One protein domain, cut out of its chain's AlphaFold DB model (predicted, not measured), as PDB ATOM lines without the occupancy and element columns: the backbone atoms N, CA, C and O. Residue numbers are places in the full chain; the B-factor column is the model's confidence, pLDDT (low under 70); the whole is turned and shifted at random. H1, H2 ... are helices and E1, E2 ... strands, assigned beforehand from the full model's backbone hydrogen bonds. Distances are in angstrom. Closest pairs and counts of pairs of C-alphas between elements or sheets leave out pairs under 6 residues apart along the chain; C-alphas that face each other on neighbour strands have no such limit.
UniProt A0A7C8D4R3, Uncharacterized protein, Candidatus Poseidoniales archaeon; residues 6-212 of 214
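This is residues 6 to 212 of the 214 residues of an uncharacterized protein of Candidatus Poseidoniales archaeon (UniProt A0A7C8D4R3). One twisted sheet of nine strands runs through the domain as a long wall: five parallel strands, E5, E2, E1, E6 and E7, make its middle, and an antiparallel pair continues it at each end, E4 and E3 at one and E8 and E9 at the other. H1 and H2 cover one face, the sheet curling round H1; H3 sits beside the strands, with Tyr 140 near the ends of E1 and E2, and H4 only grazes the sheet. The printed part has 207 residues, with four named helices and nine named strands in the order E1 H1 E2 H2 E3 E4 E5 H3 E6 H4 E7 E8 E9; the sheet is mixed, in the order E3 E4 E5 E2 E1 E6 E7 E8 E9. The class is mixed, helices and strands, though under half of the residues, 95 of 207, are in named elements. The whole is compact, with a radius of gyration of the C-alphas of 16.8 A and spans of 51 by 42 by 30 A.

E1, residues 6 to 11, is parallel to its neighbour E2, residues 47 to 53, at 11 degrees, with N 8 and O 49 2.8 A apart, within hydrogen-bond range. Between them in the chain comes H1, residues 26 to 34, whose C-alpha closest to E2 is that of Ile 34, 7.8 A from that of Leu 48. E1, H1 and E2 form a strand-helix-strand unit, two parallel neighbour strands with a helix between, and its crossover is right-handed. H2, residues 61 to 69, is on the same face of the sheet as H1, at a height over the sheet of 9.7 A. It runs along the strands, over E4, residues 116 to 126, at 24 degrees on the local plane; their closest C-alphas are those of Arg 65 and Leu 122, 7.7 A apart. E3, residues 87 to 94, is an edge strand and forms a hairpin with E4, where N 91 and O 119 are 2.8 A apart. E4 forms a hairpin with E5, residues 129 to 136, with N 122 and O 133 2.9 A apart. E3, E4 and E5 are a meander, each strand the antiparallel neighbour of the one before. E5 is parallel to E2, with N 50 and O 132 2.8 A apart. H3, residues 140 to 149, only just stands at the sheet's level, at a height of 3.6 A; the C-alphas of Cys 53 and Tyr 140, the closest of E2 and H3, are 5.2 A apart. E6, residues 159 to 161, is parallel to E1, with N 9 and O 159 2.9 A apart. H4, residues 171 to 181, only grazes the sheet, with its residues 176 to 181. E7, residues 193 to 195, is parallel to E6, with N 160 and O 193 2.8 A apart. E8, residues 200 to 204, and E9, residues 207 to 211, complete a second meander from E7; between E7 and E8, N 194 and O 201 are 2.8 A apart, and between E8 and E9, N 204 and O 207 are 2.9 A apart. Every O i to N i+4 pair is within hydrogen-bond range in H1, H2 and H3, and 6 of 7 are in H4.

E1 begins at C-alpha 6, (123.977, 169.672, 127.941). E4, the longest strand, measures 33.1 A from first to last C-alpha, E3 and E5 22.5 A each, and E2 19.8 A. H4, the longest helix, measures 15.3 A and H3 14.2 A. E9 ends at C-alpha 211, (109.705, 170.555, 114.789).

The C-alphas of His 79 and Ile 100, the two farthest apart, are 51.7 A apart, and the printed part has no cut. The links E1 to H1, H1 to E2, H2 to E3, E3 to E4 and H4 to E7 are long. The mean pLDDT of the printed part is 72.1; 84 residues are under 70, among them residues 163 to 186 and 197 to 212.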
ATOM      1  N   ILE A   6     125.101 168.865 128.423       94.44
ATOM      2  CA  ILE A   6     123.977 169.672 127.941       94.44
ATOM      3  C   ILE A   6     123.817 170.903 128.825       94.44
ATOM      4  O   ILE A   6     123.692 170.820 130.054       94.44
ATOM      5  N   ARG A   7     123.750 172.065 128.189       94.25
ATOM      6  CA  ARG A   7     123.456 173.351 128.813       94.25
ATOM      7  C   ARG A   7     121.998 173.709 128.591       94.25
ATOM      8  O   ARG A   7     121.437 173.552 127.509       94.25
ATOM      9  N   ILE A   8     121.367 174.197 129.651       91.19
ATOM     10  CA  ILE A   8     119.953 174.542 129.646       91.19
ATOM     11  C   ILE A   8     119.795 175.961 130.179       91.19
ATOM     12  O   ILE A   8     120.013 176.211 131.362       91.19
ATOM     13  N   MET A   9     119.375 176.888 129.323       88.06
ATOM     14  CA  MET A   9     119.057 178.258 129.721       88.06
ATOM     15  C   MET A   9     117.554 178.400 129.964       88.06
ATOM     16  O   MET A   9     116.737 178.139 129.083       88.06
ATOM     17  N   TYR A  10     117.181 178.849 131.156       81.94
ATOM     18  CA  TYR A  10     115.815 179.199 131.527       81.94
ATOM     19  C   TYR A  10     115.747 180.704 131.836       81.94
ATOM     20  O   TYR A  10     115.937 181.113 132.990       81.94
ATOM     21  N   PRO A  11     115.506 181.561 130.827       74.38
ATOM     22  CA  PRO A  11     115.305 182.986 131.059       74.38
ATOM     23  C   PRO A  11     113.936 183.172 131.736       74.38
ATOM     24  O   PRO A  11     112.901 182.832 131.150       74.38
ATOM     25  N   ALA A  12     113.880 183.628 132.996       64.19
ATOM     26  CA  ALA A  12     112.591 183.688 133.678       64.19
ATOM     27  C   ALA A  12     111.741 184.867 133.202       64.19
ATOM     28  O   ALA A  12     112.119 186.031 133.265       64.19
ATOM     29  N   CYS A  13     110.516 184.503 132.825       53.22
ATOM     30  CA  CYS A  13     109.292 185.295 132.969       53.22
ATOM     31  C   CYS A  13     108.141 184.393 133.490       53.22
ATOM     32  O   CYS A  13     106.964 184.610 133.195       53.22
ATOM     33  N   GLY A  14     108.452 183.290 134.189       51.97
ATOM     34  CA  GLY A  14     107.522 182.167 134.354       51.97
ATOM     35  C   GLY A  14     107.479 181.569 135.756       51.97
ATOM     36  O   GLY A  14     108.407 180.885 136.178       51.97
ATOM     37  N   ARG A  15     106.315 181.690 136.411       54.91
ATOM     38  CA  ARG A  15     105.919 180.965 137.641       54.91
ATOM     39  C   ARG A  15     106.008 179.428 137.529       54.91
ATOM     40  O   ARG A  15     105.844 178.725 138.523       54.91
ATOM     41  N   ASP A  16     106.237 178.902 136.334       59.84
ATOM     42  CA  ASP A  16     106.097 177.494 135.964       59.84
ATOM     43  C   ASP A  16     107.116 176.549 136.576       59.84
ATOM     44  O   ASP A  16     106.758 175.430 136.948       59.84
ATOM     45  N   PHE A  17     108.370 176.986 136.694       63.47
ATOM     46  CA  PHE A  17     109.390 176.192 137.373       63.47
ATOM     47  C   PHE A  17     109.024 176.007 138.855       63.47
ATOM     48  O   PHE A  17     109.177 174.927 139.415       63.47
ATOM     49  N   TRP A  18     108.447 177.049 139.464       60.94
ATOM     50  CA  TRP A  18     108.180 177.136 140.900       60.94
ATOM     51  C   TRP A  18     106.856 176.540 141.359       60.94
ATOM     52  O   TRP A  18     106.760 176.057 142.488       60.94
ATOM     53  N   ASN A  19     105.817 176.628 140.531       56.03
ATOM     54  CA  ASN A  19     104.476 176.168 140.891       56.03
ATOM     55  C   ASN A  19     104.290 174.670 140.675       56.03
ATOM     56  O   ASN A  19     103.197 174.164 140.915       56.03
ATOM     57  N   GLY A  20     105.348 173.977 140.238       49.41
ATOM     58  CA  GLY A  20     105.339 172.549 139.998       49.41
ATOM     59  C   GLY A  20     104.154 172.180 139.133       49.41
ATOM     60  O   GLY A  20     103.254 171.527 139.647       49.41
ATOM     61  N   GLY A  21     104.137 172.609 137.862       46.03
ATOM     62  CA  GLY A  21     103.111 172.267 136.858       46.03
ATOM     63  C   GLY A  21     102.983 170.758 136.569       46.03
ATOM     64  O   GLY A  21     102.813 170.346 135.427       46.03
ATOM     65  N   GLY A  22     103.121 169.922 137.595       41.50
ATOM     66  CA  GLY A  22     103.321 168.497 137.593       41.50
ATOM     67  C   GLY A  22     104.676 168.082 137.043       41.50
ATOM     68  O   GLY A  22     105.533 168.887 136.666       41.50
ATOM     69  N   LEU A  23     104.774 166.768 136.870       41.16
ATOM     70  CA  LEU A  23     105.652 166.082 135.926       41.16
ATOM     71  C   LEU A  23     105.295 166.428 134.461       41.16
ATOM     72  O   LEU A  23     105.399 165.581 133.595       41.16
ATOM     73  N   ASN A  24     104.845 167.653 134.173       42.19
ATOM     74  CA  ASN A  24     104.478 168.139 132.840       42.19
ATOM     75  C   ASN A  24     105.040 169.551 132.543       42.19
ATOM     76  O   ASN A  24     104.911 170.015 131.414       42.19
ATOM     77  N   GLY A  25     105.658 170.238 133.520       64.00
ATOM     78  CA  GLY A  25     106.336 171.539 133.338       64.00
ATOM     79  C   GLY A  25     107.833 171.417 133.007       64.00
ATOM     80  O   GLY A  25     108.338 170.308 132.853       64.00
ATOM     81  N   SER A  26     108.578 172.531 132.952       74.31
ATOM     82  CA  SER A  26     110.013 172.557 132.582       74.31
ATOM     83  C   SER A  26     110.885 171.595 133.394       74.31
ATOM     84  O   SER A  26     111.800 170.978 132.860       74.31
ATOM     85  N   LEU A  27     110.558 171.401 134.676       77.19
ATOM     86  CA  LEU A  27     111.239 170.439 135.540       77.19
ATOM     87  C   LEU A  27     111.097 168.997 135.027       77.19
ATOM     88  O   LEU A  27     112.030 168.211 135.137       77.19
ATOM     89  N   ASN A  28     109.961 168.642 134.428       79.44
ATOM     90  CA  ASN A  28     109.784 167.339 133.796       79.44
ATOM     91  C   ASN A  28     110.609 167.182 132.524       79.44
ATOM     92  O   ASN A  28     111.136 166.105 132.293       79.44
ATOM     93  N   LEU A  29     110.727 168.239 131.715       82.81
ATOM     94  CA  LEU A  29     111.583 168.211 130.526       82.81
ATOM     95  C   LEU A  29     113.029 167.908 130.926       82.81
ATOM     96  O   LEU A  29     113.635 167.002 130.368       82.81
ATOM     97  N   ILE A  30     113.521 168.578 131.971       86.81
ATOM     98  CA  ILE A  30     114.846 168.312 132.546       86.81
ATOM     99  C   ILE A  30     114.931 166.870 133.064       86.81
ATOM    100  O   ILE A  30     115.915 166.187 132.812       86.81
ATOM    101  N   ARG A  31     113.899 166.357 133.748       85.44
ATOM    102  CA  ARG A  31     113.894 164.961 134.222       85.44
ATOM    103  C   ARG A  31     113.939 163.936 133.100       85.44
ATOM    104  O   ARG A  31     114.649 162.952 133.238       85.44
ATOM    105  N   LYS A  32     113.197 164.158 132.017       86.25
ATOM    106  CA  LYS A  32     113.274 163.303 130.832       86.25
ATOM    107  C   LYS A  32     114.689 163.337 130.246       86.25
ATOM    108  O   LYS A  32     115.257 162.277 130.021       86.25
ATOM    109  N   ALA A  33     115.311 164.516 130.160       89.62
ATOM    110  CA  ALA A  33     116.691 164.656 129.689       89.62
ATOM    111  C   ALA A  33     117.706 163.860 130.527       89.62
ATOM    112  O   ALA A  33     118.589 163.228 129.964       89.62
ATOM    113  N   ILE A  34     117.556 163.817 131.860       89.12
ATOM    114  CA  ILE A  34     118.405 162.987 132.745       89.12
ATOM    115  C   ILE A  34     118.366 161.503 132.338       89.12
ATOM    116  O   ILE A  34     119.348 160.790 132.520       89.12
ATOM    117  N   HIS A  35     117.244 161.039 131.787       88.81
ATOM    118  CA  HIS A  35     117.054 159.663 131.331       88.81
ATOM    119  C   HIS A  35     117.308 159.473 129.826       88.81
ATOM    120  O   HIS A  35     117.091 158.374 129.326       88.81
ATOM    121  N   GLY A  36     117.780 160.501 129.111       88.19
ATOM    122  CA  GLY A  36     117.936 160.448 127.656       88.19
ATOM    123  C   GLY A  36     116.605 160.392 126.915       88.19
ATOM    124  O   GLY A  36     116.465 159.693 125.921       88.19
ATOM    125  N   GLU A  37     115.591 161.071 127.443       88.00
ATOM    126  CA  GLU A  37     114.251 161.086 126.875       88.00
ATOM    127  C   GLU A  37     113.759 162.515 126.609       88.00
ATOM    128  O   GLU A  37     114.084 163.484 127.305       88.00
ATOM    129  N   GLY A  38     112.818 162.626 125.672       85.94
ATOM    130  CA  GLY A  38     112.058 163.847 125.440       85.94
ATOM    131  C   GLY A  38     112.763 164.859 124.530       85.94
ATOM    132  O   GLY A  38     113.670 164.514 123.790       85.94
ATOM    133  N   PRO A  39     112.302 166.121 124.530       84.44
ATOM    134  CA  PRO A  39     112.673 167.080 123.487       84.44
ATOM    135  C   PRO A  39     114.046 167.742 123.681       84.44
ATOM    136  O   PRO A  39     114.476 168.485 122.809       84.44
ATOM    137  N   ILE A  40     114.707 167.536 124.826       87.94
ATOM    138  CA  ILE A  40     116.043 168.097 125.081       87.94
ATOM    139  C   ILE A  40     117.106 167.192 124.446       87.94
ATOM    140  O   ILE A  40     117.933 167.667 123.673       87.94
ATOM    141  N   THR A  41     117.049 165.892 124.735       89.00
ATOM    142  CA  THR A  41     118.003 164.878 124.272       89.00
ATOM    143  C   THR A  41     117.331 163.507 124.218       89.00
ATOM    144  O   THR A  41     116.429 163.229 125.011       89.00
ATOM    145  N   ASP A  42     117.791 162.668 123.300       89.12
ATOM    146  CA  ASP A  42     117.473 161.247 123.146       89.12
ATOM    147  C   ASP A  42     118.596 160.323 123.665       89.12
ATOM    148  O   ASP A  42     118.482 159.098 123.624       89.12
ATOM    149  N   GLU A  43     119.670 160.905 124.207       91.00
ATOM    150  CA  GLU A  43     120.779 160.195 124.839       91.00
ATOM    151  C   GLU A  43     120.961 160.615 126.299       91.00
ATOM    152  O   GLU A  43     120.742 161.776 126.661       91.00
ATOM    153  N   VAL A  44     121.400 159.675 127.147       91.50
ATOM    154  CA  VAL A  44     121.710 159.949 128.558       91.50
ATOM    155  C   VAL A  44     122.948 160.854 128.634       91.50
ATOM    156  O   VAL A  44     124.039 160.417 128.251       91.50
ATOM    157  N   PRO A  45     122.823 162.090 129.149       93.19
ATOM    158  CA  PRO A  45     123.936 163.027 129.196       93.19
ATOM    159  C   PRO A  45     124.941 162.656 130.288       93.19
ATOM    160  O   PRO A  45     124.619 162.012 131.286       93.19
ATOM    161  N   THR A  46     126.174 163.127 130.136       94.25
ATOM    162  CA  THR A  46     127.185 163.066 131.204       94.25
ATOM    163  C   THR A  46     126.912 164.132 132.262       94.25
ATOM    164  O   THR A  46     127.025 163.872 133.469       94.25
ATOM    165  N   SER A  47     126.507 165.328 131.826       94.50
ATOM    166  CA  SER A  47     126.133 166.407 132.729       94.50
ATOM    167  C   SER A  47     125.020 167.299 132.179       94.50
ATOM    168  O   SER A  47     124.810 167.391 130.972       94.50
ATOM    169  N   LEU A  48     124.299 167.941 133.098       94.19
ATOM    170  CA  LEU A  48     123.329 168.997 132.837       94.19
ATOM    171  C   LEU A  48     123.752 170.256 133.600       94.19
ATOM    172  O   LEU A  48     123.860 170.216 134.828       94.19
ATOM    173  N   ASP A  49     123.936 171.376 132.904       94.94
ATOM    174  CA  ASP A  49     124.165 172.691 133.513       94.94
ATOM    175  C   ASP A  49     122.984 173.618 133.224       94.94
ATOM    176  O   ASP A  49     122.766 174.059 132.097       94.94
ATOM    177  N   ILE A  50     122.196 173.883 134.258       91.75
ATOM    178  CA  ILE A  50     120.910 174.563 134.176       91.75
ATOM    179  C   ILE A  50     121.063 175.963 134.761       91.75
ATOM    180  O   ILE A  50     121.324 176.119 135.954       91.75
ATOM    181  N   VAL A  51     120.832 176.983 133.941       90.69
ATOM    182  CA  VAL A  51     120.808 178.388 134.348       90.69
ATOM    183  C   VAL A  51     119.366 178.856 134.467       90.69
ATOM    184  O   VAL A  51     118.584 178.726 133.532       90.69
ATOM    185  N   TYR A  52     119.029 179.457 135.601       85.81
ATOM    186  CA  TYR A  52     117.743 180.085 135.869       85.81
ATOM    187  C   TYR A  52     117.958 181.545 136.271       85.81
ATOM    188  O   TYR A  52     118.730 181.811 137.188       85.81
ATOM    189  N   CYS A  53     117.277 182.490 135.622       78.81
ATOM    190  CA  CYS A  53     117.477 183.930 135.857       78.81
ATOM    191  C   CYS A  53     116.170 184.583 136.285       78.81
ATOM    192  O   CYS A  53     115.260 184.570 135.470       78.81
ATOM    193  N   ASP A  54     116.067 185.165 137.480       75.06
ATOM    194  CA  ASP A  54     114.851 185.844 137.957       75.06
ATOM    195  C   ASP A  54     115.214 187.056 138.826       75.06
ATOM    196  O   ASP A  54     116.115 186.986 139.661       75.06
ATOM    197  N   ILE A  55     114.516 188.180 138.647       68.31
ATOM    198  CA  ILE A  55     114.806 189.462 139.324       68.31
ATOM    199  C   ILE A  55     114.159 189.487 140.724       68.31
ATOM    200  O   ILE A  55     113.825 190.538 141.258       68.31
ATOM    201  N   ASP A  56     113.951 188.328 141.352       71.00
ATOM    202  CA  ASP A  56     113.452 188.240 142.724       71.00
ATOM    203  C   ASP A  56     114.625 188.075 143.712       71.00
ATOM    204  O   ASP A  56     115.107 186.954 143.926       71.00
ATOM    205  N   PRO A  57     115.122 189.167 144.333       65.06
ATOM    206  CA  PRO A  57     116.144 189.090 145.377       65.06
ATOM    207  C   PRO A  57     115.620 188.501 146.686       65.06
ATOM    208  O   PRO A  57     116.423 188.132 147.540       65.06
ATOM    209  N   ASN A  58     114.299 188.397 146.847       71.31
ATOM    210  CA  ASN A  58     113.652 187.867 148.041       71.31
ATOM    211  C   ASN A  58     113.158 186.431 147.842       71.31
ATOM    212  O   ASN A  58     112.400 185.925 148.676       71.31
ATOM    213  N   ILE A  59     113.577 185.770 146.757       77.88
ATOM    214  CA  ILE A  59     113.187 184.393 146.503       77.88
ATOM    215  C   ILE A  59     113.580 183.507 147.690       77.88
ATOM    216  O   ILE A  59     114.691 183.558 148.223       77.88
ATOM    217  N   ASP A  60     112.656 182.645 148.101       82.38
ATOM    218  CA  ASP A  60     112.932 181.675 149.149       82.38
ATOM    219  C   ASP A  60     113.883 180.583 148.624       82.38
ATOM    220  O   ASP A  60     113.474 179.666 147.905       82.38
ATOM    221  N   LEU A  61     115.157 180.641 149.021       84.44
ATOM    222  CA  LEU A  61     116.158 179.629 148.670       84.44
ATOM    223  C   LEU A  61     115.782 178.218 149.147       84.44
ATOM    224  O   LEU A  61     116.173 177.235 148.514       84.44
ATOM    225  N   HIS A  62     114.980 178.073 150.210       82.81
ATOM    226  CA  HIS A  62     114.464 176.762 150.605       82.81
ATOM    227  C   HIS A  62     113.483 176.215 149.571       82.81
ATOM    228  O   HIS A  62     113.499 175.010 149.294       82.81
ATOM    229  N   LYS A  63     112.661 177.081 148.968       79.69
ATOM    230  CA  LYS A  63     111.803 176.717 147.837       79.69
ATOM    231  C   LYS A  63     112.653 176.311 146.636       79.69
ATOM    232  O   LYS A  63     112.403 175.237 146.094       79.69
ATOM    233  N   VAL A  64     113.686 177.087 146.291       80.69
ATOM    234  CA  VAL A  64     114.619 176.745 145.200       80.69
ATOM    235  C   VAL A  64     115.223 175.362 145.410       80.69
ATOM    236  O   VAL A  64     115.062 174.467 144.578       80.69
ATOM    237  N   ARG A  65     115.820 175.146 146.585       82.19
ATOM    238  CA  ARG A  65     116.408 173.869 146.984       82.19
ATOM    239  C   ARG A  65     115.390 172.736 146.901       82.19
ATOM    240  O   ARG A  65     115.707 171.658 146.404       82.19
ATOM    241  N   ARG A  66     114.166 172.929 147.400       80.19
ATOM    242  CA  ARG A  66     113.121 171.895 147.382       80.19
ATOM    243  C   ARG A  66     112.732 171.496 145.962       80.19
ATOM    244  O   ARG A  66     112.571 170.304 145.722       80.19
ATOM    245  N   GLU A  67     112.577 172.454 145.055       79.06
ATOM    246  CA  GLU A  67     112.205 172.166 143.668       79.06
ATOM    247  C   GLU A  67     113.342 171.469 142.920       79.06
ATOM    248  O   GLU A  67     113.132 170.403 142.349       79.06
ATOM    249  N   VAL A  68     114.571 171.972 143.029       82.06
ATOM    250  CA  VAL A  68     115.750 171.355 142.399       82.06
ATOM    251  C   VAL A  68     116.000 169.942 142.938       82.06
ATOM    252  O   VAL A  68     116.278 169.027 142.169       82.06
ATOM    253  N   ASN A  69     115.776 169.701 144.236       80.44
ATOM    254  CA  ASN A  69     115.830 168.357 144.830       80.44
ATOM    255  C   ASN A  69     114.907 167.336 144.144       80.44
ATOM    256  O   ASN A  69     115.180 166.133 144.185       80.44
ATOM    257  N   ARG A  70     113.807 167.779 143.523       78.88
ATOM    258  CA  ARG A  70     112.897 166.880 142.800       78.88
ATOM    259  C   ARG A  70     113.542 166.295 141.544       78.88
ATOM    260  O   ARG A  70     113.128 165.213 141.141       78.88
ATOM    261  N   LEU A  71     114.558 166.952 140.972       79.75
ATOM    262  CA  LEU A  71     115.354 166.408 139.864       79.75
ATOM    263  C   LEU A  71     116.140 165.165 140.292       79.75
ATOM    264  O   LEU A  71     116.230 164.202 139.544       79.75
ATOM    265  N   PHE A  72     116.639 165.163 141.528       76.38
ATOM    266  CA  PHE A  72     117.421 164.062 142.098       76.38
ATOM    267  C   PHE A  72     116.551 162.954 142.710       76.38
ATOM    268  O   PHE A  72     117.069 161.948 143.198       76.38
ATOM    269  N   SER A  73     115.228 163.141 142.726       69.12
ATOM    270  CA  SER A  73     114.279 162.202 143.320       69.12
ATOM    271  C   SER A  73     113.775 161.208 142.274       69.12
ATOM    272  O   SER A  73     113.353 161.591 141.184       69.12
ATOM    273  N   THR A  74     113.734 159.922 142.614       62.12
ATOM    274  CA  THR A  74     113.124 158.882 141.772       62.12
ATOM    275  C   THR A  74     111.617 159.113 141.619       62.12
ATOM    276  O   THR A  74     110.938 159.466 142.584       62.12
ATOM    277  N   MET A  75     111.074 158.899 140.409       55.12
ATOM    278  CA  MET A  75     109.665 159.173 140.039       55.12
ATOM    279  C   MET A  75     108.613 158.517 140.960       55.12
ATOM    280  O   MET A  75     107.482 158.981 140.972       55.12
ATOM    281  N   ASN A  76     108.964 157.513 141.774       49.12
ATOM    282  CA  ASN A  76     108.004 156.720 142.554       49.12
ATOM    283  C   ASN A  76     108.384 156.482 144.031       49.12
ATOM    284  O   ASN A  76     107.776 155.641 144.690       49.12
ATOM    285  N   THR A  77     109.362 157.202 144.588       51.50
ATOM    286  CA  THR A  77     109.780 157.015 145.996       51.50
ATOM    287  C   THR A  77     110.104 158.346 146.689       51.50
ATOM    288  O   THR A  77     111.260 158.633 146.996       51.50
ATOM    289  N   PRO A  78     109.082 159.169 147.005       49.41
ATOM    290  CA  PRO A  78     109.263 160.490 147.621       49.41
ATOM    291  C   PRO A  78     109.831 160.463 149.057       49.41
ATOM    292  O   PRO A  78     110.157 161.514 149.604       49.41
ATOM    293  N   HIS A  79     109.958 159.282 149.678       41.62
ATOM    294  CA  HIS A  79     110.309 159.121 151.096       41.62
ATOM    295  C   HIS A  79     111.654 158.444 151.377       41.62
ATOM    296  O   HIS A  79     112.000 158.260 152.547       41.62
ATOM    297  N   LEU A  80     112.452 158.100 150.361       45.56
ATOM    298  CA  LEU A  80     113.817 157.647 150.625       45.56
ATOM    299  C   LEU A  80     114.664 158.849 151.069       45.56
ATOM    300  O   LEU A  80     115.200 159.601 150.260       45.56
ATOM    301  N   ARG A  81     114.790 159.022 152.393       53.66
ATOM    302  CA  ARG A  81     115.906 159.745 153.018       53.66
ATOM    303  C   ARG A  81     117.195 159.070 152.549       53.66
ATOM    304  O   ARG A  81     117.604 158.091 153.166       53.66
ATOM    305  N   ARG A  82     117.812 159.535 151.464       51.06
ATOM    306  CA  ARG A  82     119.142 159.067 151.063       51.06
ATOM    307  C   ARG A  82     120.019 160.184 150.530       51.06
ATOM    308  O   ARG A  82     119.533 161.200 150.041       51.06
ATOM    309  N   GLU A  83     121.300 159.953 150.787       45.50
ATOM    310  CA  GLU A  83     122.449 160.847 150.759       45.50
ATOM    311  C   GLU A  83     122.444 161.777 149.554       45.50
ATOM    312  O   GLU A  83     122.452 161.363 148.398       45.50
ATOM    313  N   ARG A  84     122.403 163.069 149.869       54.19
ATOM    314  CA  ARG A  84     122.461 164.154 148.906       54.19
ATOM    315  C   ARG A  84     123.871 164.695 148.975       54.19
ATOM    316  O   ARG A  84     124.169 165.483 149.866       54.19
ATOM    317  N   ASN A  85     124.724 164.310 148.038       56.59
ATOM    318  CA  ASN A  85     125.937 165.083 147.795       56.59
ATOM    319  C   ASN A  85     125.532 166.308 146.971       56.59
ATOM    320  O   ASN A  85     125.858 166.399 145.795       56.59
ATOM    321  N   LEU A  86     124.716 167.177 147.579       73.56
ATOM    322  CA  LEU A  86     124.401 168.486 147.038       73.56
ATOM    323  C   LEU A  86     125.397 169.463 147.633       73.56
ATOM    324  O   LEU A  86     125.327 169.790 148.817       73.56
ATOM    325  N   LEU A  87     126.349 169.877 146.811       86.81
ATOM    326  CA  LEU A  87     127.173 171.025 147.127       86.81
ATOM    327  C   LEU A  87     126.337 172.264 146.851       86.81
ATOM    328  O   LEU A  87     125.767 172.410 145.769       86.81
ATOM    329  N   GLU A  88     126.244 173.126 147.852       90.50
ATOM    330  CA  GLU A  88     125.505 174.374 147.761       90.50
ATOM    331  C   GLU A  88     126.474 175.531 147.931       90.50
ATOM    332  O   GLU A  88     127.328 175.511 148.823       90.50
ATOM    333  N   SER A  89     126.340 176.554 147.096       92.88
ATOM    334  CA  SER A  89     127.119 177.776 147.254       92.88
ATOM    335  C   SER A  89     126.313 178.999 146.847       92.88
ATOM    336  O   SER A  89     125.455 178.935 145.969       92.88
ATOM    337  N   THR A  90     126.599 180.126 147.495       92.94
ATOM    338  CA  THR A  90     126.076 181.433 147.101       92.94
ATOM    339  C   THR A  90     127.256 182.323 146.761       92.94
ATOM    340  O   THR A  90     128.161 182.495 147.576       92.94
ATOM    341  N   THR A  91     127.240 182.896 145.566       92.06
ATOM    342  CA  THR A  91     128.294 183.775 145.061       92.06
ATOM    343  C   THR A  91     127.736 185.178 144.903       92.06
ATOM    344  O   THR A  91     126.674 185.354 144.313       92.06
ATOM    345  N   GLN A  92     128.442 186.180 145.425       92.12
ATOM    346  CA  GLN A  92     128.126 187.581 145.146       92.12
ATOM    347  C   GLN A  92     128.615 187.941 143.743       92.12
ATOM    348  O   GLN A  92     129.731 187.594 143.359       92.12
ATOM    349  N   LEU A  93     127.772 188.630 142.985       88.19
ATOM    350  CA  LEU A  93     128.041 189.076 141.628       88.19
ATOM    351  C   LEU A  93     128.086 190.599 141.596       88.19
ATOM    352  O   LEU A  93     127.166 191.275 142.065       88.19
ATOM    353  N   HIS A  94     129.153 191.122 141.000       88.56
ATOM    354  CA  HIS A  94     129.364 192.549 140.813       88.56
ATOM    355  C   HIS A  94     129.390 192.857 139.322       88.56
ATOM    356  O   HIS A  94     130.366 192.572 138.630       88.56
ATOM    357  N   PHE A  95     128.300 193.432 138.833       82.94
ATOM    358  CA  PHE A  95     128.190 193.893 137.461       82.94
ATOM    359  C   PHE A  95     128.786 195.291 137.327       82.94
ATOM    360  O   PHE A  95     128.591 196.167 138.178       82.94
ATOM    361  N   GLY A  96     129.508 195.497 136.226       80.94
ATOM    362  CA  GLY A  96     129.952 196.819 135.816       80.94
ATOM    363  C   GLY A  96     128.777 197.746 135.474       80.94
ATOM    364  O   GLY A  96     127.601 197.390 135.630       80.94
ATOM    365  N   PRO A  97     129.078 198.966 135.007       76.69
ATOM    366  CA  PRO A  97     128.083 199.794 134.340       76.69
ATOM    367  C   PRO A  97     127.392 199.017 133.214       76.69
ATOM    368  O   PRO A  97     127.978 198.092 132.652       76.69
ATOM    369  N   GLU A  98     126.162 199.409 132.899       69.25
ATOM    370  CA  GLU A  98     125.470 198.932 131.704       69.25
ATOM    371  C   GLU A  98     126.396 199.083 130.480       69.25
ATOM    372  O   GLU A  98     126.974 200.164 130.300       69.25
ATOM    373  N   PRO A  99     126.613 198.015 129.689       65.56
ATOM    374  CA  PRO A  99     127.474 198.091 128.519       65.56
ATOM    375  C   PRO A  99     126.918 199.125 127.536       65.56
ATOM    376  O   PRO A  99     125.717 199.164 127.268       65.56
ATOM    377  N   ILE A 100     127.798 199.981 127.010       59.41
ATOM    378  CA  ILE A 100     127.439 200.979 125.999       59.41
ATOM    379  C   ILE A 100     127.209 200.222 124.690       59.41
ATOM    380  O   ILE A 100     128.154 199.961 123.956       59.41
ATOM    381  N   ASP A 101     125.956 199.825 124.478       57.03
ATOM    382  CA  ASP A 101     125.378 199.263 123.255       57.03
ATOM    383  C   ASP A 101     126.305 198.310 122.468       57.03
ATOM    384  O   ASP A 101     126.868 198.649 121.428       57.03
ATOM    385  N   GLU A 102     126.440 197.071 122.953       53.06
ATOM    386  CA  GLU A 102     127.115 195.977 122.231       53.06
ATOM    387  C   GLU A 102     126.226 195.332 121.141       53.06
ATOM    388  O   GLU A 102     126.513 194.227 120.669       53.06
ATOM    389  N   GLY A 103     125.139 196.001 120.736       51.34
ATOM    390  CA  GLY A 103     124.119 195.451 119.841       51.34
ATOM    391  C   GLY A 103     123.025 194.651 120.559       51.34
ATOM    392  O   GLY A 103     122.271 193.939 119.902       51.34
ATOM    393  N   LEU A 104     122.920 194.753 121.892       51.44
ATOM    394  CA  LEU A 104     121.826 194.170 122.682       51.44
ATOM    395  C   LEU A 104     120.990 195.320 123.289       51.44
ATOM    396  O   LEU A 104     121.178 195.649 124.463       51.44
ATOM    397  N   PRO A 105     120.116 195.994 122.518       49.00
ATOM    398  CA  PRO A 105     119.363 197.126 123.043       49.00
ATOM    399  C   PRO A 105     118.462 196.667 124.194       49.00
ATOM    400  O   PRO A 105     117.690 195.716 124.062       49.00
ATOM    401  N   MET A 106     118.559 197.346 125.336       49.81
ATOM    402  CA  MET A 106     117.631 197.139 126.443       49.81
ATOM    403  C   MET A 106     116.268 197.707 126.055       49.81
ATOM    404  O   MET A 106     116.134 198.911 125.846       49.81
ATOM    405  N   GLU A 107     115.245 196.854 125.982       48.31
ATOM    406  CA  GLU A 107     113.869 197.307 125.726       48.31
ATOM    407  C   GLU A 107     113.343 198.217 126.851       48.31
ATOM    408  O   GLU A 107     112.478 199.059 126.617       48.31
ATOM    409  N   THR A 108     113.901 198.098 128.060       46.88
ATOM    410  CA  THR A 108     113.488 198.852 129.248       46.88
ATOM    411  C   THR A 108     114.695 199.290 130.091       46.88
ATOM    412  O   THR A 108     115.145 198.592 130.993       46.88
ATOM    413  N   SER A 109     115.224 200.482 129.814       43.22
ATOM    414  CA  SER A 109     116.128 201.228 130.715       43.22
ATOM    415  C   SER A 109     115.437 201.552 132.061       43.22
ATOM    416  O   SER A 109     114.217 201.729 132.068       43.22
ATOM    417  N   PRO A 110     116.120 201.811 133.201       47.50
ATOM    418  CA  PRO A 110     117.333 201.241 133.796       47.50
ATOM    419  C   PRO A 110     117.027 200.505 135.132       47.50
ATOM    420  O   PRO A 110     117.916 200.316 135.960       47.50
ATOM    421  N   GLN A 111     115.762 200.160 135.410       51.59
ATOM    422  CA  GLN A 111     115.337 199.670 136.736       51.59
ATOM    423  C   GLN A 111     115.792 198.230 137.042       51.59
ATOM    424  O   GLN A 111     115.906 197.878 138.214       51.59
ATOM    425  N   ASP A 112     116.136 197.448 136.015       59.59
ATOM    426  CA  ASP A 112     116.469 196.025 136.153       59.59
ATOM    427  C   ASP A 112     117.979 195.730 136.189       59.59
ATOM    428  O   ASP A 112     118.372 194.605 136.499       59.59
ATOM    429  N   TRP A 113     118.852 196.709 135.898       72.62
ATOM    430  CA  TRP A 113     120.306 196.498 135.938       72.62
ATOM    431  C   TRP A 113     120.851 196.651 137.356       72.62
ATOM    432  O   TRP A 113     121.217 197.740 137.816       72.62
ATOM    433  N   VAL A 114     120.945 195.531 138.064       75.81
ATOM    434  CA  VAL A 114     121.439 195.511 139.439       75.81
ATOM    435  C   VAL A 114     122.960 195.330 139.452       75.81
ATOM    436  O   VAL A 114     123.476 194.301 139.026       75.81
ATOM    437  N   ARG A 115     123.702 196.319 139.976       82.75
ATOM    438  CA  ARG A 115     125.176 196.246 140.091       82.75
ATOM    439  C   ARG A 115     125.660 195.184 141.071       82.75
ATOM    440  O   ARG A 115     126.699 194.581 140.845       82.75
ATOM    441  N   ASN A 116     124.931 194.991 142.166       86.81
ATOM    442  CA  ASN A 116     125.271 194.026 143.205       86.81
ATOM    443  C   ASN A 116     124.134 193.028 143.333       86.81
ATOM    444  O   ASN A 116     123.049 193.377 143.795       86.81
ATOM    445  N   THR A 117     124.392 191.799 142.932       87.69
ATOM    446  CA  THR A 117     123.431 190.707 143.020       87.69
ATOM    447  C   THR A 117     124.161 189.434 143.435       87.69
ATOM    448  O   THR A 117     125.295 189.481 143.907       87.69
ATOM    449  N   TRP A 118     123.519 188.286 143.324       89.94
ATOM    450  CA  TRP A 118     124.058 187.013 143.733       89.94
ATOM    451  C   TRP A 118     123.555 185.893 142.827       89.94
ATOM    452  O   TRP A 118     122.506 185.985 142.183       89.94
ATOM    453  N   ALA A 119     124.327 184.815 142.808       92.00
ATOM    454  CA  ALA A 119     123.923 183.537 142.262       92.00
ATOM    455  C   ALA A 119     123.931 182.476 143.360       92.00
ATOM    456  O   ALA A 119     124.786 182.491 144.245       92.00
ATOM    457  N   PHE A 120     122.978 181.557 143.296       91.44
ATOM    458  CA  PHE A 120     122.902 180.376 144.140       91.44
ATOM    459  C   PHE A 120     123.058 179.134 143.279       91.44
ATOM    460  O   PHE A 120     122.367 178.965 142.277       91.44
ATOM    461  N   GLU A 121     123.970 178.263 143.680       93.38
ATOM    462  CA  GLU A 121     124.329 177.064 142.951       93.38
ATOM    463  C   GLU A 121     124.058 175.816 143.784       93.38
ATOM    464  O   GLU A 121     124.362 175.764 144.976       93.38
ATOM    465  N   LEU A 122     123.513 174.801 143.116       91.19
ATOM    466  CA  LEU A 122     123.306 173.454 143.627       91.19
ATOM    467  C   LEU A 122     123.936 172.462 142.652       91.19
ATOM    468  O   LEU A 122     123.540 172.414 141.488       91.19
ATOM    469  N   VAL A 123     124.878 171.647 143.120       92.12
ATOM    470  CA  VAL A 123     125.519 170.600 142.310       92.12
ATOM    471  C   VAL A 123     125.318 169.253 142.966       92.12
ATOM    472  O   VAL A 123     125.664 169.090 144.130       92.12
ATOM    473  N   GLY A 124     124.816 168.277 142.219       89.69
ATOM    474  CA  GLY A 124     124.726 166.896 142.680       89.69
ATOM    475  C   GLY A 124     124.803 165.901 141.536       89.69
ATOM    476  O   GLY A 124     124.960 166.276 140.379       89.69
ATOM    477  N   GLN A 125     124.649 164.621 141.857       87.44
ATOM    478  CA  GLN A 125     124.654 163.548 140.866       87.44
ATOM    479  C   GLN A 125     123.397 162.688 141.001       87.44
ATOM    480  O   GLN A 125     122.966 162.370 142.112       87.44
ATOM    481  N   HIS A 126     122.815 162.287 139.873       84.62
ATOM    482  CA  HIS A 126     121.707 161.340 139.811       84.62
ATOM    483  C   HIS A 126     121.945 160.335 138.685       84.62
ATOM    484  O   HIS A 126     122.136 160.732 137.545       84.62
ATOM    485  N   GLN A 127     121.936 159.034 138.999       81.00
ATOM    486  CA  GLN A 127     122.096 157.954 138.008       81.00
ATOM    487  C   GLN A 127     123.323 158.110 137.087       81.00
ATOM    488  O   GLN A 127     123.276 157.782 135.910       81.00
ATOM    489  N   GLY A 128     124.438 158.612 137.624       84.75
ATOM    490  CA  GLY A 128     125.654 158.862 136.845       84.75
ATOM    491  C   GLY A 128     125.714 160.249 136.197       84.75
ATOM    492  O   GLY A 128     126.819 160.730 135.967       84.75
ATOM    493  N   VAL A 129     124.580 160.935 136.029       89.75
ATOM    494  CA  VAL A 129     124.490 162.290 135.462       89.75
ATOM    495  C   VAL A 129     124.820 163.338 136.520       89.75
ATOM    496  O   VAL A 129     124.201 163.367 137.589       89.75
ATOM    497  N   THR A 130     125.775 164.221 136.233       92.44
ATOM    498  CA  THR A 130     126.060 165.386 137.090       92.44
ATOM    499  C   THR A 130     125.096 166.515 136.760       92.44
ATOM    500  O   THR A 130     124.965 166.894 135.606       92.44
ATOM    501  N   ILE A 131     124.422 167.079 137.756       91.44
ATOM    502  CA  ILE A 131     123.443 168.149 137.567       91.44
ATOM    503  C   ILE A 131     123.922 169.365 138.349       91.44
ATOM    504  O   ILE A 131     124.014 169.321 139.579       91.44
ATOM    505  N   ARG A 132     124.197 170.452 137.632       93.69
ATOM    506  CA  ARG A 132     124.499 171.776 138.168       93.69
ATOM    507  C   ARG A 132     123.312 172.685 137.892       93.69
ATOM    508  O   ARG A 132     122.913 172.856 136.750       93.69
ATOM    509  N   PHE A 133     122.740 173.267 138.935       91.50
ATOM    510  CA  PHE A 133     121.682 174.264 138.827       91.50
ATOM    511  C   PHE A 133     122.186 175.592 139.375       91.50
ATOM    512  O   PHE A 133     122.680 175.639 140.499       91.50
ATOM    513  N   ARG A 134     122.036 176.663 138.598       92.44
ATOM    514  CA  ARG A 134     122.468 178.017 138.939       92.44
ATOM    515  C   ARG A 134     121.285 178.965 138.846       92.44
ATOM    516  O   ARG A 134     120.801 179.254 137.757       92.44
ATOM    517  N   TYR A 135     120.831 179.451 139.991       88.88
ATOM    518  CA  TYR A 135     119.886 180.553 140.083       88.88
ATOM    519  C   TYR A 135     120.649 181.872 140.124       88.88
ATOM    520  O   TYR A 135     121.533 182.032 140.958       88.88
ATOM    521  N   PHE A 136     120.275 182.826 139.285       87.56
ATOM    522  CA  PHE A 136     120.794 184.186 139.294       87.56
ATOM    523  C   PHE A 136     119.677 185.148 139.682       87.56
ATOM    524  O   PHE A 136     118.633 185.169 139.029       87.56
ATOM    525  N   SER A 137     119.921 185.974 140.701       85.62
ATOM    526  CA  SER A 137     119.001 187.035 141.121       85.62
ATOM    527  C   SER A 137     119.147 188.294 140.247       85.62
ATOM    528  O   SER A 137     119.390 189.402 140.723       85.62
ATOM    529  N   ALA A 138     119.124 188.124 138.931       79.94
ATOM    530  CA  ALA A 138     119.436 189.175 137.969       79.94
ATOM    531  C   ALA A 138     118.569 189.029 136.719       79.94
ATOM    532  O   ALA A 138     118.010 187.956 136.466       79.94
ATOM    533  N   SER A 139     118.477 190.096 135.920       76.06
ATOM    534  CA  SER A 139     117.754 190.025 134.652       76.06
ATOM    535  C   SER A 139     118.402 188.993 133.729       76.06
ATOM    536  O   SER A 139     119.615 188.768 133.770       76.06
ATOM    537  N   TYR A 140     117.609 188.357 132.866       75.75
ATOM    538  CA  TYR A 140     118.152 187.362 131.942       75.75
ATOM    539  C   TYR A 140     119.240 187.974 131.029       75.75
ATOM    540  O   TYR A 140     120.212 187.285 130.725       75.75
ATOM    541  N   GLN A 141     119.146 189.266 130.668       75.06
ATOM    542  CA  GLN A 141     120.190 189.978 129.916       75.06
ATOM    543  C   GLN A 141     121.510 190.043 130.693       75.06
ATOM    544  O   GLN A 141     122.558 189.702 130.146       75.06
ATOM    545  N   GLN A 142     121.476 190.447 131.970       79.75
ATOM    546  CA  GLN A 142     122.673 190.495 132.820       79.75
ATOM    547  C   GLN A 142     123.339 189.125 132.915       79.75
ATOM    548  O   GLN A 142     124.560 189.005 132.808       79.75
ATOM    549  N   VAL A 143     122.527 188.083 133.083       82.56
ATOM    550  CA  VAL A 143     123.026 186.715 133.182       82.56
ATOM    551  C   VAL A 143     123.631 186.248 131.864       82.56
ATOM    552  O   VAL A 143     124.700 185.651 131.886       82.56
ATOM    553  N   MET A 144     123.022 186.565 130.719       81.56
ATOM    554  CA  MET A 144     123.601 186.259 129.408       81.56
ATOM    555  C   MET A 144     124.969 186.919 129.210       81.56
ATOM    556  O   MET A 144     125.914 186.228 128.835       81.56
ATOM    557  N   TYR A 145     125.108 188.213 129.525       78.44
ATOM    558  CA  TYR A 145     126.403 188.907 129.475       78.44
ATOM    559  C   TYR A 145     127.444 188.241 130.380       78.44
ATOM    560  O   TYR A 145     128.573 187.987 129.955       78.44
ATOM    561  N   TYR A 146     127.063 187.924 131.621       84.06
ATOM    562  CA  TYR A 146     127.938 187.225 132.558       84.06
ATOM    563  C   TYR A 146     128.392 185.876 131.993       84.06
ATOM    564  O   TYR A 146     129.589 185.607 131.915       84.06
ATOM    565  N   LEU A 147     127.456 185.044 131.546       86.94
ATOM    566  CA  LEU A 147     127.748 183.718 131.012       86.94
ATOM    567  C   LEU A 147     128.646 183.788 129.778       86.94
ATOM    568  O   LEU A 147     129.680 183.117 129.757       86.94
ATOM    569  N   TYR A 148     128.337 184.675 128.830       80.69
ATOM    570  CA  TYR A 148     129.171 184.917 127.655       80.69
ATOM    571  C   TYR A 148     130.606 185.294 128.042       80.69
ATOM    572  O   TYR A 148     131.561 184.712 127.530       80.69
ATOM    573  N   SER A 149     130.773 186.191 129.020       81.06
ATOM    574  CA  SER A 149     132.099 186.597 129.509       81.06
ATOM    575  C   SER A 149     132.900 185.452 130.148       81.06
ATOM    576  O   SER A 149     134.129 185.492 130.170       81.06
ATOM    577  N   THR A 150     132.219 184.408 130.633       85.88
ATOM    578  CA  THR A 150     132.850 183.192 131.174       85.88
ATOM    579  C   THR A 150     133.096 182.109 130.118       85.88
ATOM    580  O   THR A 150     133.586 181.034 130.459       85.88
ATOM    581  N   GLY A 151     132.761 182.364 128.847       86.06
ATOM    582  CA  GLY A 151     132.826 181.372 127.770       86.06
ATOM    583  C   GLY A 151     131.679 180.357 127.794       86.06
ATOM    584  O   GLY A 151     131.768 179.317 127.147       86.06
ATOM    585  N   TRP A 152     130.611 180.629 128.547       89.88
ATOM    586  CA  TRP A 152     129.411 179.800 128.562       89.88
ATOM    587  C   TRP A 152     128.457 180.262 127.458       89.88
ATOM    588  O   TRP A 152     127.908 181.361 127.523       89.88
ATOM    589  N   THR A 153     128.273 179.412 126.451       87.50
ATOM    590  CA  THR A 153     127.391 179.630 125.295       87.50
ATOM    591  C   THR A 153     126.573 178.371 125.014       87.50
ATOM    592  O   THR A 153     126.922 177.289 125.494       87.50
ATOM    593  N   LEU A 154     125.486 178.502 124.259       87.06
ATOM    594  CA  LEU A 154     124.635 177.377 123.865       87.06
ATOM    595  C   LEU A 154     124.998 176.895 122.452       87.06
ATOM    596  O   LEU A 154     125.191 177.712 121.557       87.06
ATOM    597  N   GLY A 155     125.110 175.584 122.264       88.00
ATOM    598  CA  GLY A 155     125.316 174.921 120.974       88.00
ATOM    599  C   GLY A 155     124.057 174.229 120.441       88.00
ATOM    600  O   GLY A 155     122.967 174.372 120.996       88.00
ATOM    601  N   ALA A 156     124.214 173.443 119.376       85.19
ATOM    602  CA  ALA A 156     123.120 172.715 118.719       85.19
ATOM    603  C   ALA A 156     122.442 171.656 119.616       85.19
ATOM    604  O   ALA A 156     121.239 171.404 119.509       85.19
ATOM    605  N   ASP A 157     123.201 171.055 120.535       88.56
ATOM    606  CA  ASP A 157     122.695 170.032 121.460       88.56
ATOM    607  C   ASP A 157     122.029 170.627 122.711       88.56
ATOM    608  O   ASP A 157     121.302 169.932 123.427       88.56
ATOM    609  N   ASP A 158     122.230 171.922 122.942       91.50
ATOM    610  CA  ASP A 158     121.747 172.640 124.111       91.50
ATOM    611  C   ASP A 158     120.297 173.118 123.942       91.50
ATOM    612  O   ASP A 158     119.711 173.089 122.854       91.50
ATOM    613  N   ALA A 159     119.696 173.574 125.045       87.94
ATOM    614  CA  ALA A 159     118.299 173.985 125.052       87.94
ATOM    615  C   ALA A 159     118.044 175.312 125.776       87.94
ATOM    616  O   ALA A 159     118.553 175.583 126.863       87.94
ATOM    617  N   ILE A 160     117.132 176.098 125.215       85.56
ATOM    618  CA  ILE A 160     116.457 177.205 125.887       85.56
ATOM    619  C   ILE A 160     115.055 176.736 126.252       85.56
ATOM    620  O   ILE A 160     114.269 176.338 125.394       85.56
ATOM    621  N   LEU A 161     114.719 176.795 127.536       82.44
ATOM    622  CA  LEU A 161     113.412 176.404 128.047       82.44
ATOM    623  C   LEU A 161     112.582 177.651 128.363       82.44
ATOM    624  O   LEU A 161     112.904 178.408 129.276       82.44
ATOM    625  N   LEU A 162     111.468 177.833 127.656       75.69
ATOM    626  CA  LEU A 162     110.541 178.943 127.869       75.69
ATOM    627  C   LEU A 162     109.313 178.480 128.665       75.69
ATOM    628  O   LEU A 162     108.693 177.457 128.363       75.69
ATOM    629  N   GLY A 163     108.947 179.233 129.706       65.31
ATOM    630  CA  GLY A 163     107.748 178.959 130.512       65.31
ATOM    631  C   GLY A 163     106.434 179.114 129.730       65.31
ATOM    632  O   GLY A 163     106.382 179.764 128.695       65.31
ATOM    633  N   SER A 164     105.331 178.577 130.248       56.16
ATOM    634  CA  SER A 164     103.995 178.588 129.620       56.16
ATOM    635  C   SER A 164     103.364 179.972 129.453       56.16
ATOM    636  O   SER A 164     102.422 180.120 128.675       56.16
ATOM    637  N   ASN A 165     103.890 180.985 130.146       51.22
ATOM    638  CA  ASN A 165     103.502 182.380 129.943       51.22
ATOM    639  C   ASN A 165     104.054 182.965 128.631       51.22
ATOM    640  O   ASN A 165     103.565 183.995 128.175       51.22
ATOM    641  N   TRP A 166     105.024 182.303 127.995       53.53
ATOM    642  CA  TRP A 166     105.530 182.691 126.684       53.53
ATOM    643  C   TRP A 166     104.540 182.245 125.601       53.53
ATOM    644  O   TRP A 166     104.443 181.066 125.259       53.53
ATOM    645  N   ARG A 167     103.758 183.197 125.079       46.53
ATOM    646  CA  ARG A 167     102.805 182.989 123.975       46.53
ATOM    647  C   ARG A 167     103.284 183.729 122.736       46.53
ATOM    648  O   ARG A 167     103.423 184.940 122.807       46.53
ATOM    649  N   TYR A 168     103.413 183.032 121.602       41.12
ATOM    650  CA  TYR A 168     103.907 183.561 120.314       41.12
ATOM    651  C   TYR A 168     103.215 184.861 119.832       41.12
ATOM    652  O   TYR A 168     103.853 185.679 119.185       41.12
ATOM    653  N   TYR A 169     101.947 185.093 120.201       40.38
ATOM    654  CA  TYR A 169     101.179 186.305 119.854       40.38
ATOM    655  C   TYR A 169     100.787 187.179 121.065       40.38
ATOM    656  O   TYR A 169      99.870 187.989 120.973       40.38
ATOM    657  N   GLY A 170     101.429 186.985 122.222       40.75
ATOM    658  CA  GLY A 170     101.340 187.892 123.375       40.75
ATOM    659  C   GLY A 170     102.667 188.619 123.605       40.75
ATOM    660  O   GLY A 170     103.625 188.368 122.877       40.75
ATOM    661  N   GLU A 171     102.740 189.460 124.642       39.00
ATOM    662  CA  GLU A 171     103.956 190.218 125.003       39.00
ATOM    663  C   GLU A 171     105.209 189.321 125.035       39.00
ATOM    664  O   GLU A 171     106.211 189.652 124.420       39.00
ATOM    665  N   GLY A 172     105.135 188.105 125.597       43.06
ATOM    666  CA  GLY A 172     106.273 187.169 125.611       43.06
ATOM    667  C   GLY A 172     106.721 186.632 124.236       43.06
ATOM    668  O   GLY A 172     107.884 186.303 124.055       43.06
ATOM    669  N   GLY A 173     105.838 186.519 123.244       43.22
ATOM    670  CA  GLY A 173     106.166 185.943 121.930       43.22
ATOM    671  C   GLY A 173     106.764 186.932 120.942       43.22
ATOM    672  O   GLY A 173     107.683 186.576 120.209       43.22
ATOM    673  N   GLN A 174     106.286 188.179 120.966       43.81
ATOM    674  CA  GLN A 174     106.946 189.287 120.268       43.81
ATOM    675  C   GLN A 174     108.337 189.522 120.857       43.81
ATOM    676  O   GLN A 174     109.309 189.665 120.115       43.81
ATOM    677  N   ASN A 175     108.436 189.378 122.179       49.03
ATOM    678  CA  ASN A 175     109.692 189.408 122.893       49.03
ATOM    679  C   ASN A 175     110.621 188.255 122.504       49.03
ATOM    680  O   ASN A 175     111.817 188.453 122.461       49.03
ATOM    681  N   MET A 176     110.141 187.072 122.111       52.19
ATOM    682  CA  MET A 176     111.029 186.017 121.593       52.19
ATOM    683  C   MET A 176     111.842 186.498 120.373       52.19
ATOM    684  O   MET A 176     112.997 186.131 120.217       52.19
ATOM    685  N   HIS A 177     111.265 187.344 119.517       48.66
ATOM    686  CA  HIS A 177     111.997 187.940 118.404       48.66
ATOM    687  C   HIS A 177     112.875 189.111 118.869       48.66
ATOM    688  O   HIS A 177     113.986 189.244 118.396       48.66
ATOM    689  N   THR A 178     112.471 189.970 119.798       52.50
ATOM    690  CA  THR A 178     113.315 191.119 120.194       52.50
ATOM    691  C   THR A 178     114.362 190.791 121.267       52.50
ATOM    692  O   THR A 178     115.516 191.198 121.136       52.50
ATOM    693  N   ILE A 179     114.006 189.972 122.257       52.88
ATOM    694  CA  ILE A 179     114.896 189.384 123.269       52.88
ATOM    695  C   ILE A 179     115.927 188.469 122.619       52.88
ATOM    696  O   ILE A 179     117.081 188.476 123.055       52.88
ATOM    697  N   PHE A 180     115.519 187.696 121.596       55.69
ATOM    698  CA  PHE A 180     116.386 186.686 121.000       55.69
ATOM    699  C   PHE A 180     116.953 186.935 119.592       55.69
ATOM    700  O   PHE A 180     117.800 186.163 119.165       55.69
ATOM    701  N   HIS A 181     116.587 187.989 118.860       51.69
ATOM    702  CA  HIS A 181     117.127 188.188 117.501       51.69
ATOM    703  C   HIS A 181     118.393 189.052 117.464       51.69
ATOM    704  O   HIS A 181     119.370 188.688 116.819       51.69
ATOM    705  N   THR A 182     118.412 190.195 118.151       51.28
ATOM    706  CA  THR A 182     119.571 191.110 118.112       51.28
ATOM    707  C   THR A 182     120.687 190.679 119.068       51.28
ATOM    708  O   THR A 182     121.851 190.717 118.666       51.28
ATOM    709  N   PRO A 183     120.382 190.190 120.291       51.75
ATOM    710  CA  PRO A 183     121.434 189.879 121.247       51.75
ATOM    711  C   PRO A 183     122.236 188.577 121.055       51.75
ATOM    712  O   PRO A 183     123.187 188.330 121.796       51.75
ATOM    713  N   LEU A 184     121.839 187.692 120.135       53.34
ATOM    714  CA  LEU A 184     122.078 186.256 120.340       53.34
ATOM    715  C   LEU A 184     122.871 185.484 119.317       53.34
ATOM    716  O   LEU A 184     123.289 184.375 119.642       53.34
ATOM    717  N   SER A 185     123.219 186.091 118.189       57.47
ATOM    718  CA  SER A 185     124.158 185.470 117.249       57.47
ATOM    719  C   SER A 185     125.527 185.151 117.874       57.47
ATOM    720  O   SER A 185     126.308 184.406 117.295       57.47
ATOM    721  N   LYS A 186     125.840 185.708 119.057       61.44
ATOM    722  CA  LYS A 186     127.067 185.420 119.818       61.44
ATOM    723  C   LYS A 186     126.892 184.442 120.983       61.44
ATOM    724  O   LYS A 186     127.889 183.900 121.453       61.44
ATOM    725  N   PHE A 187     125.683 184.283 121.517       71.69
ATOM    726  CA  PHE A 187     125.450 183.548 122.767       71.69
ATOM    727  C   PHE A 187     124.907 182.141 122.529       71.69
ATOM    728  O   PHE A 187     125.180 181.250 123.334       71.69
ATOM    729  N   PHE A 188     124.158 181.943 121.444       74.56
ATOM    730  CA  PHE A 188     123.684 180.629 121.042       74.56
ATOM    731  C   PHE A 188     123.968 180.349 119.571       74.56
ATOM    732  O   PHE A 188     124.102 181.269 118.765       74.56
ATOM    733  N   ASP A 189     124.053 179.068 119.247       72.81
ATOM    734  CA  ASP A 189     124.046 178.573 117.879       72.81
ATOM    735  C   ASP A 189     122.629 178.694 117.295       72.81
ATOM    736  O   ASP A 189     121.638 178.532 118.011       72.81
ATOM    737  N   GLU A 190     122.507 178.985 116.001       70.25
ATOM    738  CA  GLU A 190     121.206 179.028 115.318       70.25
ATOM    739  C   GLU A 190     120.445 177.693 115.473       70.25
ATOM    740  O   GLU A 190     119.216 177.660 115.580       70.25
ATOM    741  N   GLU A 191     121.170 176.584 115.602       75.38
ATOM    742  CA  GLU A 191     120.600 175.256 115.797       75.38
ATOM    743  C   GLU A 191     120.188 174.950 117.250       75.38
ATOM    744  O   GLU A 191     119.566 173.910 117.488       75.38
ATOM    745  N   THR A 192     120.478 175.829 118.225       82.00
ATOM    746  CA  THR A 192     120.067 175.642 119.628       82.00
ATOM    747  C   THR A 192     118.548 175.473 119.738       82.00
ATOM    748  O   THR A 192     117.754 176.269 119.226       82.00
ATOM    749  N   LYS A 193     118.114 174.443 120.473       84.94
ATOM    750  CA  LYS A 193     116.691 174.104 120.615       84.94
ATOM    751  C   LYS A 193     115.986 175.115 121.516       84.94
ATOM    752  O   LYS A 193     116.354 175.287 122.676       84.94
ATOM    753  N   VAL A 194     114.895 175.712 121.046       81.06
ATOM    754  CA  VAL A 194     113.976 176.501 121.880       81.06
ATOM    755  C   VAL A 194     112.732 175.674 122.162       81.06
ATOM    756  O   VAL A 194     111.935 175.373 121.272       81.06
ATOM    757  N   ILE A 195     112.549 175.307 123.426       78.50
ATOM    758  CA  ILE A 195     111.486 174.409 123.863       78.50
ATOM    759  C   ILE A 195     110.500 175.191 124.722       78.50
ATOM    760  O   ILE A 195     110.832 175.795 125.741       78.50
ATOM    761  N   THR A 196     109.243 175.141 124.309       73.06
ATOM    762  CA  THR A 196     108.094 175.668 125.049       73.06
ATOM    763  C   THR A 196     107.268 174.503 125.588       73.06
ATOM    764  O   THR A 196     107.501 173.342 125.252       73.06
ATOM    765  N   ARG A 197     106.210 174.792 126.353       64.06
ATOM    766  CA  ARG A 197     105.225 173.766 126.738       64.06
ATOM    767  C   ARG A 197     104.600 173.029 125.537       64.06
ATOM    768  O   ARG A 197     104.143 171.903 125.706       64.06
ATOM    769  N   TYR A 198     104.522 173.670 124.369       63.19
ATOM    770  CA  TYR A 198     103.715 173.193 123.240       63.19
ATOM    771  C   TYR A 198     104.526 172.798 122.005       63.19
ATOM    772  O   TYR A 198     104.016 172.067 121.167       63.19
ATOM    773  N   THR A 199     105.744 173.314 121.858       67.62
ATOM    774  CA  THR A 199     106.546 173.168 120.636       67.62
ATOM    775  C   THR A 199     108.032 173.136 120.960       67.62
ATOM    776  O   THR A 199     108.476 173.882 121.839       67.62
ATOM    777  N   THR A 200     108.770 172.320 120.212       68.19
ATOM    778  CA  THR A 200     110.221 172.437 120.036       68.19
ATOM    779  C   THR A 200     110.470 173.198 118.743       68.19
ATOM    780  O   THR A 200     109.768 172.984 117.751       68.19
ATOM    781  N   ARG A 201     111.416 174.133 118.765       67.19
ATOM    782  CA  ARG A 201     111.757 174.967 117.615       67.19
ATOM    783  C   ARG A 201     113.262 175.094 117.458       67.19
ATOM    784  O   ARG A 201     113.977 175.056 118.457       67.19
ATOM    785  N   ARG A 202     113.707 175.315 116.225       64.44
ATOM    786  CA  ARG A 202     115.088 175.702 115.896       64.44
ATOM    787  C   ARG A 202     115.075 176.945 115.020       64.44
ATOM    788  O   ARG A 202     114.075 177.199 114.340       64.44
ATOM    789  N   TYR A 203     116.142 177.732 115.074       61.12
ATOM    790  CA  TYR A 203     116.297 178.860 114.170       61.12
ATOM    791  C   TYR A 203     116.968 178.363 112.889       61.12
ATOM    792  O   TYR A 203     118.022 177.741 112.917       61.12
ATOM    793  N   HIS A 204     116.324 178.594 111.752       57.56
ATOM    794  CA  HIS A 204     116.864 178.237 110.450       57.56
ATOM    795  C   HIS A 204     116.592 179.375 109.468       57.56
ATOM    796  O   HIS A 204     115.456 179.826 109.321       57.56
ATOM    797  N   GLN A 205     117.648 179.872 108.815       54.06
ATOM    798  CA  GLN A 205     117.566 180.868 107.734       54.06
ATOM    799  C   GLN A 205     116.727 182.118 108.060       54.06
ATOM    800  O   GLN A 205     115.999 182.626 107.206       54.06
ATOM    801  N   GLY A 206     116.813 182.641 109.285       54.22
ATOM    802  CA  GLY A 206     116.073 183.849 109.657       54.22
ATOM    803  C   GLY A 206     114.734 183.608 110.359       54.22
ATOM    804  O   GLY A 206     114.099 184.574 110.780       54.22
ATOM    805  N   PHE A 207     114.290 182.354 110.504       53.31
ATOM    806  CA  PHE A 207     112.966 182.021 111.037       53.31
ATOM    807  C   PHE A 207     113.013 180.910 112.094       53.31
ATOM    808  O   PHE A 207     113.873 180.038 112.071       53.31
ATOM    809  N   TRP A 208     112.052 180.926 113.024       59.53
ATOM    810  CA  TRP A 208     111.859 179.858 114.009       59.53
ATOM    811  C   TRP A 208     110.916 178.789 113.458       59.53
ATOM    812  O   TRP A 208     109.697 178.990 113.428       59.53
ATOM    813  N   GLU A 209     111.464 177.645 113.069       56.41
ATOM    814  CA  GLU A 209     110.698 176.519 112.538       56.41
ATOM    815  C   GLU A 209     110.238 175.602 113.675       56.41
ATOM    816  O   GLU A 209     110.993 175.314 114.602       56.41
ATOM    817  N   SER A 210     108.982 175.152 113.636       58.28
ATOM    818  CA  SER A 210     108.504 174.127 114.564       58.28
ATOM    819  C   SER A 210     108.952 172.750 114.100       58.28
ATOM    820  O   SER A 210     108.588 172.340 112.997       58.28
ATOM    821  N   GLU A 211     109.619 171.999 114.970       58.56
ATOM    822  CA  GLU A 211     109.705 170.555 114.789       58.56
ATOM    823  C   GLU A 211     108.300 169.984 115.022       58.56
ATOM    824  O   GLU A 211     107.746 170.054 116.125       58.56
ATOM    825  N   LEU A 212     107.679 169.476 113.957       42.31
ATOM    826  CA  LEU A 212     106.479 168.662 114.087       42.31
ATOM    827  C   LEU A 212     106.880 167.404 114.859       42.31
ATOM    828  O   LEU A 212     107.619 166.566 114.350       42.31
TER     829      LEU A 212